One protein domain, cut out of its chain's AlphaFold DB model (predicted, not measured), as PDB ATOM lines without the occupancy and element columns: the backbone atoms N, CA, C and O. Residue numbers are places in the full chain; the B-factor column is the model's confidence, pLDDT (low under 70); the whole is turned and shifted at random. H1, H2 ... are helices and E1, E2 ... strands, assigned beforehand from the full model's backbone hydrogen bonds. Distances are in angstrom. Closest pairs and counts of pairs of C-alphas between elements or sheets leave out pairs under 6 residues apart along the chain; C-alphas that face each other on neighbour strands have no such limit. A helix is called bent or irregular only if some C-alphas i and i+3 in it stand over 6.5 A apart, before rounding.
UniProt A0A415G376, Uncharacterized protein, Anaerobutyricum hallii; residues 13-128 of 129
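What this domain is: This is residues 13 to 128 of the 129 residues of an uncharacterized protein of Anaerobutyricum hallii (UniProt A0A415G376). Two short strands, E1 and E2, lie side by side near the middle of an elongated body; toward one end H1, H3 and H5 make a helical cluster, with H3 packed between the other two, and toward the other end the long helix H4 reaches out, with the short H2 near it. The long link of residues 71 to 83 reaches out at the cluster's end, and residues 93 to 98, of which 97 to 98 belong to H4, stick out at the opposite end. The printed part has 116 residues, with five named helices and two named strands in the order H1 E1 H2 H3 E2 H4 H5; the sheet, order E1 = E2, is parallel, and the class is mostly helix. The whole is compact by its radius of gyration of the C-alphas, 15.0 A, though its spans are 48 by 31 by 22 A.

Where its parts are: Find C-alpha 17 at (2.000, 31.600, -45.630), where H1 begins; it runs through residues 17 to 27 over 15.3 A and is irregular, with C-alphas 23 and 26 lying 7.8 A apart. Next comes E1, residues 30 to 33, 9.6 A long. H2 follows at residues 48 to 53, 9.0 A, then H3 at residues 58 to 70, 19.3 A. E2 is residues 84 to 87, 9.5 A. Look for C-alpha 97 at (25.412, 12.417, -43.259), where H4 starts; it runs 26.7 A to residue 114. H5, residues 122 to 126, spans 6.3 A and ends at C-alpha 126, (12.769, 40.962, -58.848).

How they stand to each other: Begin at H3, the hub, which touches three other helices. H1 and H3 touch at a steep tilt of 51 degrees, the same way; their closest C-alphas, of Glu 22 and Ser 68, are 4.4 A apart. H3 and H5 touch, the closest C-alphas being those of Ala 66 and Leu 122, 7.1 A apart. H3 and H4 only just touch, only at their ends, with 3 pairs of C-alphas within 8 A; the closest, of Gly 58 and Tyr 114, are 6.3 A apart. H2 and H4 are close but not clearly touching: the C-alphas of Lys 48 and Glu 106, their closest, are 7.8 A apart. H1 and H4 are apart. E1 and E2 are parallel at 30 degrees; look for N 31 and O 84, 2.9 A, and N 86 and O 31, 2.8 A, within hydrogen-bond range. E1, H2, H3 and E2 form a strand-helix-strand unit, two parallel neighbour strands with helices between them along the chain, and its crossover is right-handed. In H5 every O i to N i+4 pair is within hydrogen-bond range; the counts are 5 of 7 in H1, 1 of 2 in H2, 7 of 9 in H3 and 12 of 14 in H4.

The domain as a whole: The two C-alphas farthest apart, those of Lys 74 and His 96, are 48.9 A apart. The printed part has no cut. The links E1 to H2 and H3 to E2 are long. The mean pLDDT of the printed part is 96.3, and no printed residue is under 70.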
ATOM      1  N   ARG A  13      -6.903  33.102 -44.017       94.00
ATOM      2  CA  ARG A  13      -5.697  33.917 -44.195       94.00
ATOM      3  C   ARG A  13      -4.621  33.608 -43.160       94.00
ATOM      4  O   ARG A  13      -3.443  33.644 -43.499       94.00
ATOM      5  N   ASP A  14      -5.012  33.217 -41.948       92.00
ATOM      6  CA  ASP A  14      -4.057  32.851 -40.898       92.00
ATOM      7  C   ASP A  14      -3.349  31.519 -41.190       92.00
ATOM      8  O   ASP A  14      -2.329  31.223 -40.567       92.00
ATOM      9  N   SER A  15      -3.858  30.732 -42.146       90.31
ATOM     10  CA  SER A  15      -3.232  29.497 -42.634       90.31
ATOM     11  C   SER A  15      -2.466  29.658 -43.953       90.31
ATOM     12  O   SER A  15      -1.810  28.712 -44.386       90.31
ATOM     13  N   ASP A  16      -2.506  30.837 -44.584       94.88
ATOM     14  CA  ASP A  16      -1.790  31.112 -45.832       94.88
ATOM     15  C   ASP A  16      -0.445  31.793 -45.553       94.88
ATOM     16  O   ASP A  16      -0.374  32.945 -45.117       94.88
ATOM     17  N   LEU A  17       0.648  31.088 -45.853       95.50
ATOM     18  CA  LEU A  17       2.000  31.600 -45.630       95.50
ATOM     19  C   LEU A  17       2.275  32.909 -46.382       95.50
ATOM     20  O   LEU A  17       2.990  33.766 -45.868       95.50
ATOM     21  N   TYR A  18       1.742  33.075 -47.596       98.00
ATOM     22  CA  TYR A  18       2.036  34.245 -48.417       98.00
ATOM     23  C   TYR A  18       1.312  35.467 -47.876       98.00
ATOM     24  O   TYR A  18       1.900  36.542 -47.871       98.00
ATOM     25  N   VAL A  19       0.109  35.302 -47.319       97.12
ATOM     26  CA  VAL A  19      -0.591  36.405 -46.650       97.12
ATOM     27  C   VAL A  19       0.223  36.919 -45.462       97.12
ATOM     28  O   VAL A  19       0.437  38.125 -45.355       97.12
ATOM     29  N   TRP A  20       0.764  36.024 -44.629       96.12
ATOM     30  CA  TRP A  20       1.650  36.411 -43.525       96.12
ATOM     31  C   TRP A  20       2.892  37.165 -44.009       96.12
ATOM     32  O   TRP A  20       3.261  38.191 -43.437       96.12
ATOM     33  N   VAL A  21       3.538  36.686 -45.075       98.00
ATOM     34  CA  VAL A  21       4.723  37.346 -45.645       98.00
ATOM     35  C   VAL A  21       4.361  38.726 -46.192       98.00
ATOM     36  O   VAL A  21       5.033  39.700 -45.862       98.00
ATOM     37  N   GLU A  22       3.280  38.835 -46.962       97.94
ATOM     38  CA  GLU A  22       2.801  40.100 -47.521       97.94
ATOM     39  C   GLU A  22       2.378  41.112 -46.455       97.94
ATOM     40  O   GLU A  22       2.310  42.303 -46.748       97.94
ATOM     41  N   GLU A  23       1.994  40.686 -45.256       95.75
ATOM     42  CA  GLU A  23       1.626  41.599 -44.171       95.75
ATOM     43  C   GLU A  23       2.822  41.988 -43.304       95.75
ATOM     44  O   GLU A  23       2.934  43.147 -42.908       95.75
ATOM     45  N   LEU A  24       3.728  41.046 -43.024       96.38
ATOM     46  CA  LEU A  24       4.643  41.182 -41.891       96.38
ATOM     47  C   LEU A  24       6.129  41.050 -42.228       96.38
ATOM     48  O   LEU A  24       6.957  41.343 -41.362       96.38
ATOM     49  N   ALA A  25       6.508  40.657 -43.448       97.56
ATOM     50  CA  ALA A  25       7.920  40.440 -43.776       97.56
ATOM     51  C   ALA A  25       8.783  41.695 -43.569       97.56
ATOM     52  O   ALA A  25       9.870  41.602 -42.998       97.56
ATOM     53  N   CYS A  26       8.281  42.880 -43.928       97.62
ATOM     54  CA  CYS A  26       8.986  44.148 -43.733       97.62
ATOM     55  C   CYS A  26       9.245  44.505 -42.259       97.62
ATOM     56  O   CYS A  26      10.037  45.404 -41.995       97.62
ATOM     57  N   TYR A  27       8.637  43.809 -41.295       97.19
ATOM     58  CA  TYR A  27       8.884  43.984 -39.861       97.19
ATOM     59  C   TYR A  27       9.706  42.846 -39.245       97.19
ATOM     60  O   TYR A  27       9.923  42.845 -38.033       97.19
ATOM     61  N   SER A  28      10.170  41.885 -40.052       97.06
ATOM     62  CA  SER A  28      10.888  40.697 -39.592       97.06
ATOM     63  C   SER A  28      12.346  40.694 -40.071       97.06
ATOM     64  O   SER A  28      12.639  40.242 -41.178       97.06
ATOM     65  N   PRO A  29      13.308  41.160 -39.249       97.50
ATOM     66  CA  PRO A  29      14.724  41.176 -39.626       97.50
ATOM     67  C   PRO A  29      15.307  39.787 -39.923       97.50
ATOM     68  O   PRO A  29      16.327  39.678 -40.604       97.50
ATOM     69  N   ILE A  30      14.687  38.724 -39.399       98.12
ATOM     70  CA  ILE A  30      15.080  37.333 -39.624       98.12
ATOM     71  C   ILE A  30      13.828  36.533 -39.969       98.12
ATOM     72  O   ILE A  30      12.899  36.450 -39.172       98.12
ATOM     73  N   MET A  31      13.836  35.891 -41.130       97.75
ATOM     74  CA  MET A  31      12.782  34.976 -41.553       97.75
ATOM     75  C   MET A  31      13.356  33.569 -41.648       97.75
ATOM     76  O   MET A  31      14.253  33.316 -42.452       97.75
ATOM     77  N   HIS A  32      12.845  32.654 -40.828       98.12
ATOM     78  CA  HIS A  32      13.154  31.236 -40.967       98.12
ATOM     79  C   HIS A  32      12.393  30.668 -42.164       98.12
ATOM     80  O   HIS A  32      11.193  30.896 -42.303       98.12
ATOM     81  N   ILE A  33      13.092  29.939 -43.029       97.44
ATOM     82  CA  ILE A  33      12.521  29.344 -44.232       97.44
ATOM     83  C   ILE A  33      12.779  27.839 -44.282       97.44
ATOM     84  O   ILE A  33      13.879  27.354 -44.011       97.44
ATOM     85  N   GLN A  34      11.734  27.122 -44.674       98.00
ATOM     86  CA  GLN A  34      11.684  25.683 -44.910       98.00
ATOM     87  C   GLN A  34      10.798  25.414 -46.128       98.00
ATOM     88  O   GLN A  34       9.988  26.267 -46.493       98.00
ATOM     89  N   GLN A  35      10.902  24.227 -46.718       98.31
ATOM     90  CA  GLN A  35       9.874  23.723 -47.623       98.31
ATOM     91  C   GLN A  35       8.778  23.003 -46.819       98.31
ATOM     92  O   GLN A  35       9.060  22.344 -45.817       98.31
ATOM     93  N   THR A  36       7.528  23.116 -47.260       97.19
ATOM     94  CA  THR A  36       6.356  22.479 -46.638       97.19
ATOM     95  C   THR A  36       5.258  22.254 -47.679       97.19
ATOM     96  O   THR A  36       5.223  22.946 -48.691       97.19
ATOM     97  N   ASP A  37       4.360  21.303 -47.426       94.94
ATOM     98  CA  ASP A  37       3.121  21.070 -48.180       94.94
ATOM     99  C   ASP A  37       1.929  21.912 -47.672       94.94
ATOM    100  O   ASP A  37       0.834  21.829 -48.224       94.94
ATOM    101  N   GLY A  38       2.119  22.704 -46.610       91.75
ATOM    102  CA  GLY A  38       1.066  23.488 -45.953       91.75
ATOM    103  C   GLY A  38       0.167  22.685 -45.009       91.75
ATOM    104  O   GLY A  38      -0.724  23.252 -44.381       91.75
ATOM    105  N   ILE A  39       0.397  21.377 -44.875       90.94
ATOM    106  CA  ILE A  39      -0.355  20.484 -43.983       90.94
ATOM    107  C   ILE A  39       0.461  20.198 -42.720       90.94
ATOM    108  O   ILE A  39      -0.085  20.102 -41.620       90.94
ATOM    109  N   THR A  40       1.778  20.061 -42.870       91.88
ATOM    110  CA  THR A  40       2.711  19.790 -41.770       91.88
ATOM    111  C   THR A  40       3.839  20.824 -41.718       91.88
ATOM    112  O   THR A  40       4.047  21.586 -42.657       91.88
ATOM    113  N   SER A  41       4.600  20.865 -40.619       92.06
ATOM    114  CA  SER A  41       5.828  21.676 -40.508       92.06
ATOM    115  C   SER A  41       7.050  20.751 -40.483       92.06
ATOM    116  O   SER A  41       7.602  20.511 -39.408       92.06
ATOM    117  N   PRO A  42       7.432  20.137 -41.621       94.38
ATOM    118  CA  PRO A  42       8.485  19.123 -41.652       94.38
ATOM    119  C   PRO A  42       9.899  19.713 -41.581       94.38
ATOM    120  O   PRO A  42      10.849  18.966 -41.377       94.38
ATOM    121  N   HIS A  43      10.050  21.031 -41.752       97.31
ATOM    122  CA  HIS A  43      11.339  21.705 -41.910       97.31
ATOM    123  C   HIS A  43      12.148  21.117 -43.073       97.31
ATOM    124  O   HIS A  43      13.358  20.901 -42.976       97.31
ATOM    125  N   SER A  44      11.458  20.817 -44.179       97.94
ATOM    126  CA  SER A  44      12.044  20.096 -45.306       97.94
ATOM    127  C   SER A  44      13.059  20.954 -46.070       97.94
ATOM    128  O   SER A  44      12.837  22.153 -46.258       97.94
ATOM    129  N   PRO A  45      14.149  20.354 -46.584       98.31
ATOM    130  CA  PRO A  45      15.066  21.023 -47.504       98.31
ATOM    131  C   PRO A  45      14.393  21.315 -48.853       98.31
ATOM    132  O   PRO A  45      13.464  20.615 -49.255       98.31
ATOM    133  N   PHE A  46      14.911  22.291 -49.600       98.56
ATOM    134  CA  PHE A  46      14.410  22.685 -50.925       98.56
ATOM    135  C   PHE A  46      15.006  21.814 -52.044       98.56
ATOM    136  O   PHE A  46      15.589  22.318 -53.007       98.56
ATOM    137  N   THR A  47      14.909  20.493 -51.896       98.44
ATOM    138  CA  THR A  47      15.300  19.526 -52.933       98.44
ATOM    139  C   THR A  47      14.262  19.490 -54.045       98.44
ATOM    140  O   THR A  47      13.121  19.921 -53.861       98.44
ATOM    141  N   LYS A  48      14.620  18.920 -55.201       98.06
ATOM    142  CA  LYS A  48      13.659  18.746 -56.300       98.06
ATOM    143  C   LYS A  48      12.392  18.008 -55.845       98.06
ATOM    144  O   LYS A  48      11.295  18.470 -56.129       98.06
ATOM    145  N   GLU A  49      12.548  16.907 -55.110       97.25
ATOM    146  CA  GLU A  49      11.416  16.112 -54.617       97.25
ATOM    147  C   GLU A  49      10.490  16.921 -53.699       97.25
ATOM    148  O   GLU A  49       9.267  16.862 -53.838       97.25
ATOM    149  N   ASN A  50      11.060  17.686 -52.765       97.81
ATOM    150  CA  ASN A  50      10.264  18.473 -51.830       97.81
ATOM    151  C   ASN A  50       9.601  19.668 -52.517       97.81
ATOM    152  O   ASN A  50       8.465  19.990 -52.194       97.81
ATOM    153  N   ASN A  51      10.269  20.298 -53.485       98.06
ATOM    154  CA  ASN A  51       9.715  21.427 -54.232       98.06
ATOM    155  C   ASN A  51       8.573  21.013 -55.175       98.06
ATOM    156  O   ASN A  51       7.703  21.827 -55.447       98.06
ATOM    157  N   GLU A  52       8.540  19.764 -55.658       97.69
ATOM    158  CA  GLU A  52       7.418  19.248 -56.465       97.69
ATOM    159  C   GLU A  52       6.120  19.096 -55.655       97.69
ATOM    160  O   GLU A  52       5.029  19.172 -56.216       97.69
ATOM    161  N   LYS A  53       6.236  18.855 -54.345       96.25
ATOM    162  CA  LYS A  53       5.098  18.656 -53.428       96.25
ATOM    163  C   LYS A  53       4.797  19.897 -52.586       96.25
ATOM    164  O   LYS A  53       3.719  19.996 -52.009       96.25
ATOM    165  N   GLY A  54       5.781  20.777 -52.454       97.44
ATOM    166  CA  GLY A  54       5.755  21.905 -51.545       97.44
ATOM    167  C   GLY A  54       5.119  23.155 -52.138       97.44
ATOM    168  O   GLY A  54       4.909  23.264 -53.344       97.44
ATOM    169  N   ILE A  55       4.820  24.109 -51.261       97.69
ATOM    170  CA  ILE A  55       4.113  25.350 -51.599       97.69
ATOM    171  C   ILE A  55       4.989  26.602 -51.474       97.69
ATOM    172  O   ILE A  55       4.538  27.697 -51.815       97.69
ATOM    173  N   VAL A  56       6.225  26.474 -50.981       98.25
ATOM    174  CA  VAL A  56       7.160  27.599 -50.837       98.25
ATOM    175  C   VAL A  56       7.988  27.738 -52.109       98.25
ATOM    176  O   VAL A  56       8.833  26.893 -52.408       98.25
ATOM    177  N   GLU A  57       7.766  28.827 -52.842       98.06
ATOM    178  CA  GLU A  57       8.412  29.119 -54.119       98.06
ATOM    179  C   GLU A  57       9.244  30.399 -54.018       98.06
ATOM    180  O   GLU A  57       8.743  31.444 -53.605       98.06
ATOM    181  N   GLY A  58      10.513  30.345 -54.434       97.69
ATOM    182  CA  GLY A  58      11.454  31.453 -54.249       97.69
ATOM    183  C   GLY A  58      11.003  32.776 -54.876       97.69
ATOM    184  O   GLY A  58      11.047  33.808 -54.209       97.69
ATOM    185  N   LYS A  59      10.509  32.755 -56.123       98.06
ATOM    186  CA  LYS A  59      10.003  33.964 -56.804       98.06
ATOM    187  C   LYS A  59       8.802  34.557 -56.069       98.06
ATOM    188  O   LYS A  59       8.834  35.726 -55.697       98.06
ATOM    189  N   LYS A  60       7.792  33.728 -55.801       98.38
ATOM    190  CA  LYS A  60       6.559  34.146 -55.131       98.38
ATOM    191  C   LYS A  60       6.829  34.681 -53.721       98.38
ATOM    192  O   LYS A  60       6.207  35.648 -53.298       98.38
ATOM    193  N   LEU A  61       7.797  34.098 -53.008       98.44
ATOM    194  CA  LEU A  61       8.213  34.582 -51.694       98.44
ATOM    195  C   LEU A  61       8.837  35.982 -51.777       98.44
ATOM    196  O   LEU A  61       8.490  36.845 -50.980       98.44
ATOM    197  N   LEU A  62       9.728  36.228 -52.744       98.38
ATOM    198  CA  LEU A  62      10.342  37.548 -52.935       98.38
ATOM    199  C   LEU A  62       9.309  38.612 -53.340       98.38
ATOM    200  O   LEU A  62       9.360  39.732 -52.834       98.38
ATOM    201  N   GLU A  63       8.354  38.261 -54.203       98.62
ATOM    202  CA  GLU A  63       7.235  39.137 -54.579       98.62
ATOM    203  C   GLU A  63       6.362  39.486 -53.363       98.62
ATOM    204  O   GLU A  63       6.050  40.657 -53.139       98.62
ATOM    205  N   ALA A  64       6.039  38.496 -52.524       98.50
ATOM    206  CA  ALA A  64       5.290  38.703 -51.287       98.50
ATOM    207  C   ALA A  64       6.047  39.598 -50.291       98.50
ATOM    208  O   ALA A  64       5.460  40.498 -49.686       98.50
ATOM    209  N   ILE A  65       7.367  39.412 -50.149       98.25
ATOM    210  CA  ILE A  65       8.196  40.295 -49.318       98.25
ATOM    211  C   ILE A  65       8.103  41.729 -49.843       98.25
ATOM    212  O   ILE A  65       7.891  42.641 -49.046       98.25
ATOM    213  N   ALA A  66       8.205  41.949 -51.155       98.12
ATOM    214  CA  ALA A  66       8.113  43.291 -51.728       98.12
ATOM    215  C   ALA A  66       6.750  43.934 -51.454       98.12
ATOM    216  O   ALA A  66       6.695  45.074 -50.999       98.12
ATOM    217  N   ALA A  67       5.659  43.179 -51.611       98.00
ATOM    218  CA  ALA A  67       4.315  43.655 -51.294       98.00
ATOM    219  C   ALA A  67       4.164  44.106 -49.827       98.00
ATOM    220  O   ALA A  67       3.431  45.057 -49.550       98.00
ATOM    221  N   SER A  68       4.895  43.495 -48.886       97.62
ATOM    222  CA  SER A  68       4.886  43.931 -47.481       97.62
ATOM    223  C   SER A  68       5.485  45.323 -47.267       97.62
ATOM    224  O   SER A  68       5.059  46.052 -46.369       97.62
ATOM    225  N   TYR A  69       6.430  45.745 -48.110       97.06
ATOM    226  CA  TYR A  69       7.019  47.082 -48.031       97.06
ATOM    227  C   TYR A  69       6.096  48.176 -48.577       97.06
ATOM    228  O   TYR A  69       6.256  49.329 -48.176       97.06
ATOM    229  N   GLU A  70       5.099  47.835 -49.393       95.12
ATOM    230  CA  GLU A  70       4.129  48.792 -49.946       95.12
ATOM    231  C   GLU A  70       3.014  49.162 -48.953       95.12
ATOM    232  O   GLU A  70       2.358  50.194 -49.090       95.12
ATOM    233  N   LYS A  71       2.794  48.341 -47.920       88.62
ATOM    234  CA  LYS A  71       1.746  48.572 -46.916       88.62
ATOM    235  C   LYS A  71       2.226  49.526 -45.826       88.62
ATOM    236  O   LYS A  71       3.366  49.445 -45.370       88.62
ATOM    237  N   GLU A  72       1.351  50.407 -45.355       83.00
ATOM    238  CA  GLU A  72       1.576  51.178 -44.129       83.00
ATOM    239  C   GLU A  72       0.577  50.753 -43.060       83.00
ATOM    240  O   GLU A  72      -0.634  50.831 -43.265       83.00
ATOM    241  N   GLU A  73       1.085  50.337 -41.899       85.88
ATOM    242  CA  GLU A  73       0.247  49.930 -40.779       85.88
ATOM    243  C   GLU A  73       0.585  50.729 -39.521       85.88
ATOM    244  O   GLU A  73       1.726  50.791 -39.059       85.88
ATOM    245  N   LYS A  74      -0.437  51.382 -38.962       87.94
ATOM    246  CA  LYS A  74      -0.284  52.192 -37.752       87.94
ATOM    247  C   LYS A  74      -0.110  51.283 -36.542       87.94
ATOM    248  O   LYS A  74      -0.949  50.431 -36.287       87.94
ATOM    249  N   GLY A  75       0.921  51.549 -35.744       92.12
ATOM    250  CA  GLY A  75       1.189  50.813 -34.505       92.12
ATOM    251  C   GLY A  75       2.182  49.660 -34.655       92.12
ATOM    252  O   GLY A  75       2.572  49.087 -33.642       92.12
ATOM    253  N   MET A  76       2.636  49.372 -35.877       93.12
ATOM    254  CA  MET A  76       3.726  48.433 -36.135       93.12
ATOM    255  C   MET A  76       5.100  49.081 -35.883       93.12
ATOM    256  O   MET A  76       5.219  50.314 -35.912       93.12
ATOM    257  N   PRO A  77       6.149  48.285 -35.597       93.94
ATOM    258  CA  PRO A  77       7.512  48.801 -35.494       93.94
ATOM    259  C   PRO A  77       7.989  49.401 -36.831       93.94
ATOM    260  O   PRO A  77       7.367  49.184 -37.869       93.94
ATOM    261  N   PRO A  78       9.108  50.147 -36.849       94.62
ATOM    262  CA  PRO A  78       9.727  50.566 -38.102       94.62
ATOM    263  C   PRO A  78      10.043  49.365 -39.002       94.62
ATOM    264  O   PRO A  78      10.459  48.312 -38.512       94.62
ATOM    265  N   LYS A  79       9.886  49.542 -40.316       96.88
ATOM    266  CA  LYS A  79      10.279  48.531 -41.303       96.88
ATOM    267  C   LYS A  79      11.786  48.278 -41.228       96.88
ATOM    268  O   LYS A  79      12.566  49.223 -41.092       96.88
ATOM    269  N   THR A  80      12.190  47.017 -41.338       97.00
ATOM    270  CA  THR A  80      13.596  46.617 -41.398       97.00
ATOM    271  C   THR A  80      14.194  46.982 -42.755       97.00
ATOM    272  O   THR A  80      13.537  46.870 -43.789       97.00
ATOM    273  N   ASP A  81      15.452  47.406 -42.771       96.25
ATOM    274  CA  ASP A  81      16.221  47.675 -43.992       96.25
ATOM    275  C   ASP A  81      16.846  46.399 -44.580       96.25
ATOM    276  O   ASP A  81      17.240  46.362 -45.747       96.25
ATOM    277  N   LYS A  82      16.920  45.341 -43.769       97.56
ATOM    278  CA  LYS A  82      17.519  44.057 -44.111       97.56
ATOM    279  C   LYS A  82      16.695  42.906 -43.548       97.56
ATOM    280  O   LYS A  82      16.331  42.906 -42.373       97.56
ATOM    281  N   ILE A  83      16.501  41.887 -44.377       98.06
ATOM    282  CA  ILE A  83      15.923  40.600 -43.987       98.06
ATOM    283  C   ILE A  83      16.990  39.523 -44.178       98.06
ATOM    284  O   ILE A  83      17.594  39.409 -45.244       98.06
ATOM    285  N   VAL A  84      17.235  38.731 -43.138       98.06
ATOM    286  CA  VAL A  84      18.051  37.516 -43.211       98.06
ATOM    287  C   VAL A  84      17.122  36.321 -43.383       98.06
ATOM    288  O   VAL A  84      16.400  35.959 -42.457       98.06
ATOM    289  N   MET A  85      17.160  35.694 -44.557       97.31
ATOM    290  CA  MET A  85      16.460  34.433 -44.807       97.31
ATOM    291  C   MET A  85      17.300  33.269 -44.276       97.31
ATOM    292  O   MET A  85      18.266  32.840 -44.906       97.31
ATOM    293  N   ALA A  86      16.958  32.791 -43.083       97.38
ATOM    294  CA  ALA A  86      17.656  31.707 -42.410       97.38
ATOM    295  C   ALA A  86      17.037  30.357 -42.789       97.38
ATOM    296  O   ALA A  86      15.860  30.114 -42.543       97.38
ATOM    297  N   LEU A  87      17.834  29.460 -43.370       97.44
ATOM    298  CA  LEU A  87      17.414  28.085 -43.648       97.44
ATOM    299  C   LEU A  87      17.267  27.310 -42.329       97.44
ATOM    300  O   LEU A  87      18.270  26.984 -41.695       97.44
ATOM    301  N   GLU A  88      16.031  27.005 -41.930       97.88
ATOM    302  CA  GLU A  88      15.722  26.207 -40.737       97.88
ATOM    303  C   GLU A  88      15.245  24.818 -41.165       97.88
ATOM    304  O   GLU A  88      14.057  24.585 -41.390       97.88
ATOM    305  N   LEU A  89      16.205  23.906 -41.318       97.50
ATOM    306  CA  LEU A  89      16.003  22.598 -41.935       97.50
ATOM    307  C   LEU A  89      16.301  21.476 -40.943       97.50
ATOM    308  O   LEU A  89      17.343  21.506 -40.280       97.50
ATOM    309  N   PHE A  90      15.435  20.465 -40.880       96.31
ATOM    310  CA  PHE A  90      15.619  19.304 -40.008       96.31
ATOM    311  C   PHE A  90      15.934  18.045 -40.813       96.31
ATOM    312  O   PHE A  90      15.318  17.760 -41.835       96.31
ATOM    313  N   ALA A  91      16.912  17.288 -40.319       94.62
ATOM    314  CA  ALA A  91      17.277  15.982 -40.846       94.62
ATOM    315  C   ALA A  91      16.573  14.876 -40.053       94.62
ATOM    316  O   ALA A  91      16.415  14.982 -38.830       94.62
ATOM    317  N   SER A  92      16.196  13.792 -40.730       91.31
ATOM    318  CA  SER A  92      15.669  12.608 -40.041       91.31
ATOM    319  C   SER A  92      16.771  11.932 -39.217       91.31
ATOM    320  O   SER A  92      17.940  11.922 -39.596       91.31
ATOM    321  N   ASN A  93      16.403  11.274 -38.115       92.50
ATOM    322  CA  ASN A  93      17.341  10.460 -37.334       92.50
ATOM    323  C   ASN A  93      17.840   9.210 -38.087       92.50
ATOM    324  O   ASN A  93      18.811   8.587 -37.659       92.50
ATOM    325  N   THR A  94      17.181   8.839 -39.186       94.88
ATOM    326  CA  THR A  94      17.597   7.758 -40.087       94.88
ATOM    327  C   THR A  94      18.421   8.248 -41.274       94.88
ATOM    328  O   THR A  94      18.905   7.422 -42.040       94.88
ATOM    329  N   GLU A  95      18.552   9.561 -41.460       94.94
ATOM    330  CA  GLU A  95      19.236  10.146 -42.607       94.94
ATOM    331  C   GLU A  95      20.755  10.046 -42.443       94.94
ATOM    332  O   GLU A  95      21.330  10.359 -41.394       94.94
ATOM    333  N   HIS A  96      21.437   9.602 -43.491       96.94
ATOM    334  CA  HIS A  96      22.882   9.490 -43.477       96.94
ATOM    335  C   HIS A  96      23.545  10.862 -43.692       96.94
ATOM    336  O   HIS A  96      23.068  11.677 -44.481       96.94
ATOM    337  N   PRO A  97      24.734  11.124 -43.111       97.00
ATOM    338  CA  PRO A  97      25.412  12.417 -43.259       97.00
ATOM    339  C   PRO A  97      25.666  12.874 -44.705       97.00
ATOM    340  O   PRO A  97      25.795  14.070 -44.957       97.00
ATOM    341  N   HIS A  98      25.791  11.943 -45.654       97.00
ATOM    342  CA  HIS A  98      25.967  12.282 -47.067       97.00
ATOM    343  C   HIS A  98      24.659  12.758 -47.718       97.00
ATOM    344  O   HIS A  98      24.707  13.653 -48.558       97.00
ATOM    345  N   GLU A  99      23.513  12.223 -47.295       97.19
ATOM    346  CA  GLU A  99      22.180  12.654 -47.727       97.19
ATOM    347  C   GLU A  99      21.901  14.064 -47.205       97.19
ATOM    348  O   GLU A  99      21.631  14.957 -48.003       97.19
ATOM    349  N   ILE A 100      22.160  14.314 -45.913       97.31
ATOM    350  CA  ILE A 100      22.033  15.652 -45.308       97.31
ATOM    351  C   ILE A 100      22.861  16.677 -46.095       97.31
ATOM    352  O   ILE A 100      22.370  17.740 -46.475       97.31
ATOM    353  N   LYS A 101      24.129  16.363 -46.394       97.75
ATOM    354  CA  LYS A 101      25.002  17.252 -47.181       97.75
ATOM    355  C   LYS A 101      24.475  17.491 -48.596       97.75
ATOM    356  O   LYS A 101      24.566  18.616 -49.086       97.75
ATOM    357  N   ASN A 102      23.943  16.460 -49.248       98.25
ATOM    358  CA  ASN A 102      23.347  16.587 -50.576       98.25
ATOM    359  C   ASN A 102      22.101  17.477 -50.543       98.25
ATOM    360  O   ASN A 102      22.000  18.389 -51.359       98.25
ATOM    361  N   ASN A 103      21.239  17.301 -49.545       98.12
ATOM    362  CA  ASN A 103      20.036  18.103 -49.343       98.12
ATOM    363  C   ASN A 103      20.358  19.585 -49.101       98.12
ATOM    364  O   ASN A 103      19.723  20.465 -49.687       98.12
ATOM    365  N   MET A 104      21.396  19.880 -48.310       98.06
ATOM    366  CA  MET A 104      21.887  21.253 -48.119       98.06
ATOM    367  C   MET A 104      22.449  21.849 -49.412       98.06
ATOM    368  O   MET A 104      22.201  23.016 -49.717       98.06
ATOM    369  N   ARG A 105      23.195  21.056 -50.193       98.44
ATOM    370  CA  ARG A 105      23.742  21.490 -51.484       98.44
ATOM    371  C   ARG A 105      22.625  21.822 -52.467       98.44
ATOM    372  O   ARG A 105      22.651  22.898 -53.047       98.44
ATOM    373  N   GLU A 106      21.636  20.949 -52.622       98.69
ATOM    374  CA  GLU A 106      20.486  21.202 -53.497       98.69
ATOM    375  C   GLU A 106      19.673  22.410 -53.041       98.69
ATOM    376  O   GLU A 106      19.334  23.255 -53.864       98.69
ATOM    377  N   THR A 107      19.451  22.555 -51.733       98.56
ATOM    378  CA  THR A 107      18.777  23.733 -51.176       98.56
ATOM    379  C   THR A 107      19.523  25.023 -51.514       98.56
ATOM    380  O   THR A 107      18.912  26.008 -51.928       98.56
ATOM    381  N   ARG A 108      20.855  25.023 -51.382       97.94
ATOM    382  CA  ARG A 108      21.691  26.156 -51.790       97.94
ATOM    383  C   ARG A 108      21.529  26.448 -53.281       97.94
ATOM    384  O   ARG A 108      21.339  27.607 -53.636       97.94
ATOM    385  N   GLU A 109      21.611  25.435 -54.144       98.44
ATOM    386  CA  GLU A 109      21.463  25.623 -55.595       98.44
ATOM    387  C   GLU A 109      20.068  26.127 -55.980       98.44
ATOM    388  O   GLU A 109      19.946  26.941 -56.892       98.44
ATOM    389  N   TYR A 110      19.019  25.690 -55.280       98.56
ATOM    390  CA  TYR A 110      17.668  26.212 -55.462       98.56
ATOM    391  C   TYR A 110      17.623  27.714 -55.172       98.56
ATOM    392  O   TYR A 110      17.271  28.509 -56.041       98.56
ATOM    393  N   TRP A 111      18.066  28.129 -53.983       98.19
ATOM    394  CA  TRP A 111      18.014  29.538 -53.591       98.19
ATOM    395  C   TRP A 111      18.957  30.431 -54.393       98.19
ATOM    396  O   TRP A 111      18.605  31.578 -54.654       98.19
ATOM    397  N   LYS A 112      20.104  29.921 -54.860       97.50
ATOM    398  CA  LYS A 112      21.044  30.684 -55.702       97.50
ATOM    399  C   LYS A 112      20.463  31.096 -57.057       97.50
ATOM    400  O   LYS A 112      20.964  32.051 -57.646       97.50
ATOM    401  N   GLN A 113      19.401  30.439 -57.528       97.12
ATOM    402  CA  GLN A 113      18.674  30.868 -58.731       97.12
ATOM    403  C   GLN A 113      17.969  32.212 -58.508       97.12
ATOM    404  O   GLN A 113      17.955  33.054 -59.402       97.12
ATOM    405  N   TYR A 114      17.453  32.436 -57.298       97.31
ATOM    406  CA  TYR A 114      16.745  33.657 -56.924       97.31
ATOM    407  C   TYR A 114      17.703  34.688 -56.310       97.31
ATOM    408  O   TYR A 114      17.794  35.812 -56.798       97.31
ATOM    409  N   ILE A 115      18.496  34.281 -55.313       96.69
ATOM    410  CA  ILE A 115      19.425  35.107 -54.525       96.69
ATOM    411  C   ILE A 115      20.871  34.637 -54.792       96.69
ATOM    412  O   ILE A 115      21.422  33.822 -54.041       96.69
ATOM    413  N   PRO A 116      21.517  35.096 -55.880       95.94
ATOM    414  CA  PRO A 116      22.839  34.615 -56.294       95.94
ATOM    415  C   PRO A 116      23.944  35.043 -55.326       95.94
ATOM    416  O   PRO A 116      24.928  34.325 -55.144       95.94
ATOM    417  N   GLU A 117      23.767  36.183 -54.667       95.62
ATOM    418  CA  GLU A 117      24.713  36.805 -53.749       95.62
ATOM    419  C   GLU A 117      23.951  37.368 -52.551       95.62
ATOM    420  O   GLU A 117      22.779  37.736 -52.656       95.62
ATOM    421  N   ASP A 118      24.609  37.400 -51.400       94.38
ATOM    422  CA  ASP A 118      23.998  37.896 -50.173       94.38
ATOM    423  C   ASP A 118      23.954  39.431 -50.204       94.38
ATOM    424  O   ASP A 118      24.867  40.084 -50.707       94.38
ATOM    425  N   GLY A 119      22.907  40.026 -49.627       94.12
ATOM    426  CA  GLY A 119      22.786  41.485 -49.513       94.12
ATOM    427  C   GLY A 119      22.372  42.211 -50.799       94.12
ATOM    428  O   GLY A 119      22.425  43.439 -50.836       94.12
ATOM    429  N   VAL A 120      21.944  41.486 -51.834       96.06
ATOM    430  CA  VAL A 120      21.351  42.085 -53.039       96.06
ATOM    431  C   VAL A 120      20.023  42.751 -52.677       96.06
ATOM    432  O   VAL A 120      19.250  42.220 -51.875       96.06
ATOM    433  N   ARG A 121      19.748  43.922 -53.261       97.00
ATOM    434  CA  ARG A 121      18.483  44.623 -53.023       97.00
ATOM    435  C   ARG A 121      17.312  43.853 -53.627       97.00
ATOM    436  O   ARG A 121      17.424  43.287 -54.711       97.00
ATOM    437  N   LEU A 122      16.170  43.888 -52.946       96.94
ATOM    438  CA  LEU A 122      14.980  43.149 -53.361       96.94
ATOM    439  C   LEU A 122      14.467  43.559 -54.749       96.94
ATOM    440  O   LEU A 122      14.121  42.691 -55.542       96.94
ATOM    441  N   ASP A 123      14.480  44.850 -55.073       96.75
ATOM    442  CA  ASP A 123      14.092  45.349 -56.398       96.75
ATOM    443  C   ASP A 123      14.976  44.776 -57.518       96.75
ATOM    444  O   ASP A 123      14.468  44.270 -58.514       96.75
ATOM    445  N   GLN A 124      16.292  44.740 -57.305       97.25
ATOM    446  CA  GLN A 124      17.245  44.136 -58.242       97.25
ATOM    447  C   GLN A 124      17.051  42.623 -58.397       97.25
ATOM    448  O   GLN A 124      17.311  42.070 -59.466       97.25
ATOM    449  N   LEU A 125      16.639  41.926 -57.330       96.44
ATOM    450  CA  LEU A 125      16.308  40.504 -57.414       96.44
ATOM    451  C   LEU A 125      15.072  40.285 -58.288       96.44
ATOM    452  O   LEU A 125      15.102  39.407 -59.143       96.44
ATOM    453  N   LEU A 126      14.024  41.091 -58.106       96.56
ATOM    454  CA  LEU A 126      12.769  40.962 -58.848       96.56
ATOM    455  C   LEU A 126      12.918  41.281 -60.339       96.56
ATOM    456  O   LEU A 126      12.337  40.582 -61.159       96.56
ATOM    457  N   GLU A 127      13.746  42.258 -60.715       96.06
ATOM    458  CA  GLU A 127      14.028  42.570 -62.129       96.06
ATOM    459  C   GLU A 127      14.676  41.403 -62.901       96.06
ATOM    460  O   GLU A 127      14.631  41.364 -64.133       96.06
ATOM    461  N   ARG A 128      15.301  40.453 -62.195       93.06
ATOM    462  CA  ARG A 128      15.993  39.297 -62.786       93.06
ATOM    463  C   ARG A 128      15.087  38.077 -62.999       93.06
ATOM    464  O   ARG A 128      15.545  37.130 -63.641       93.06
TER     465      ARG A 128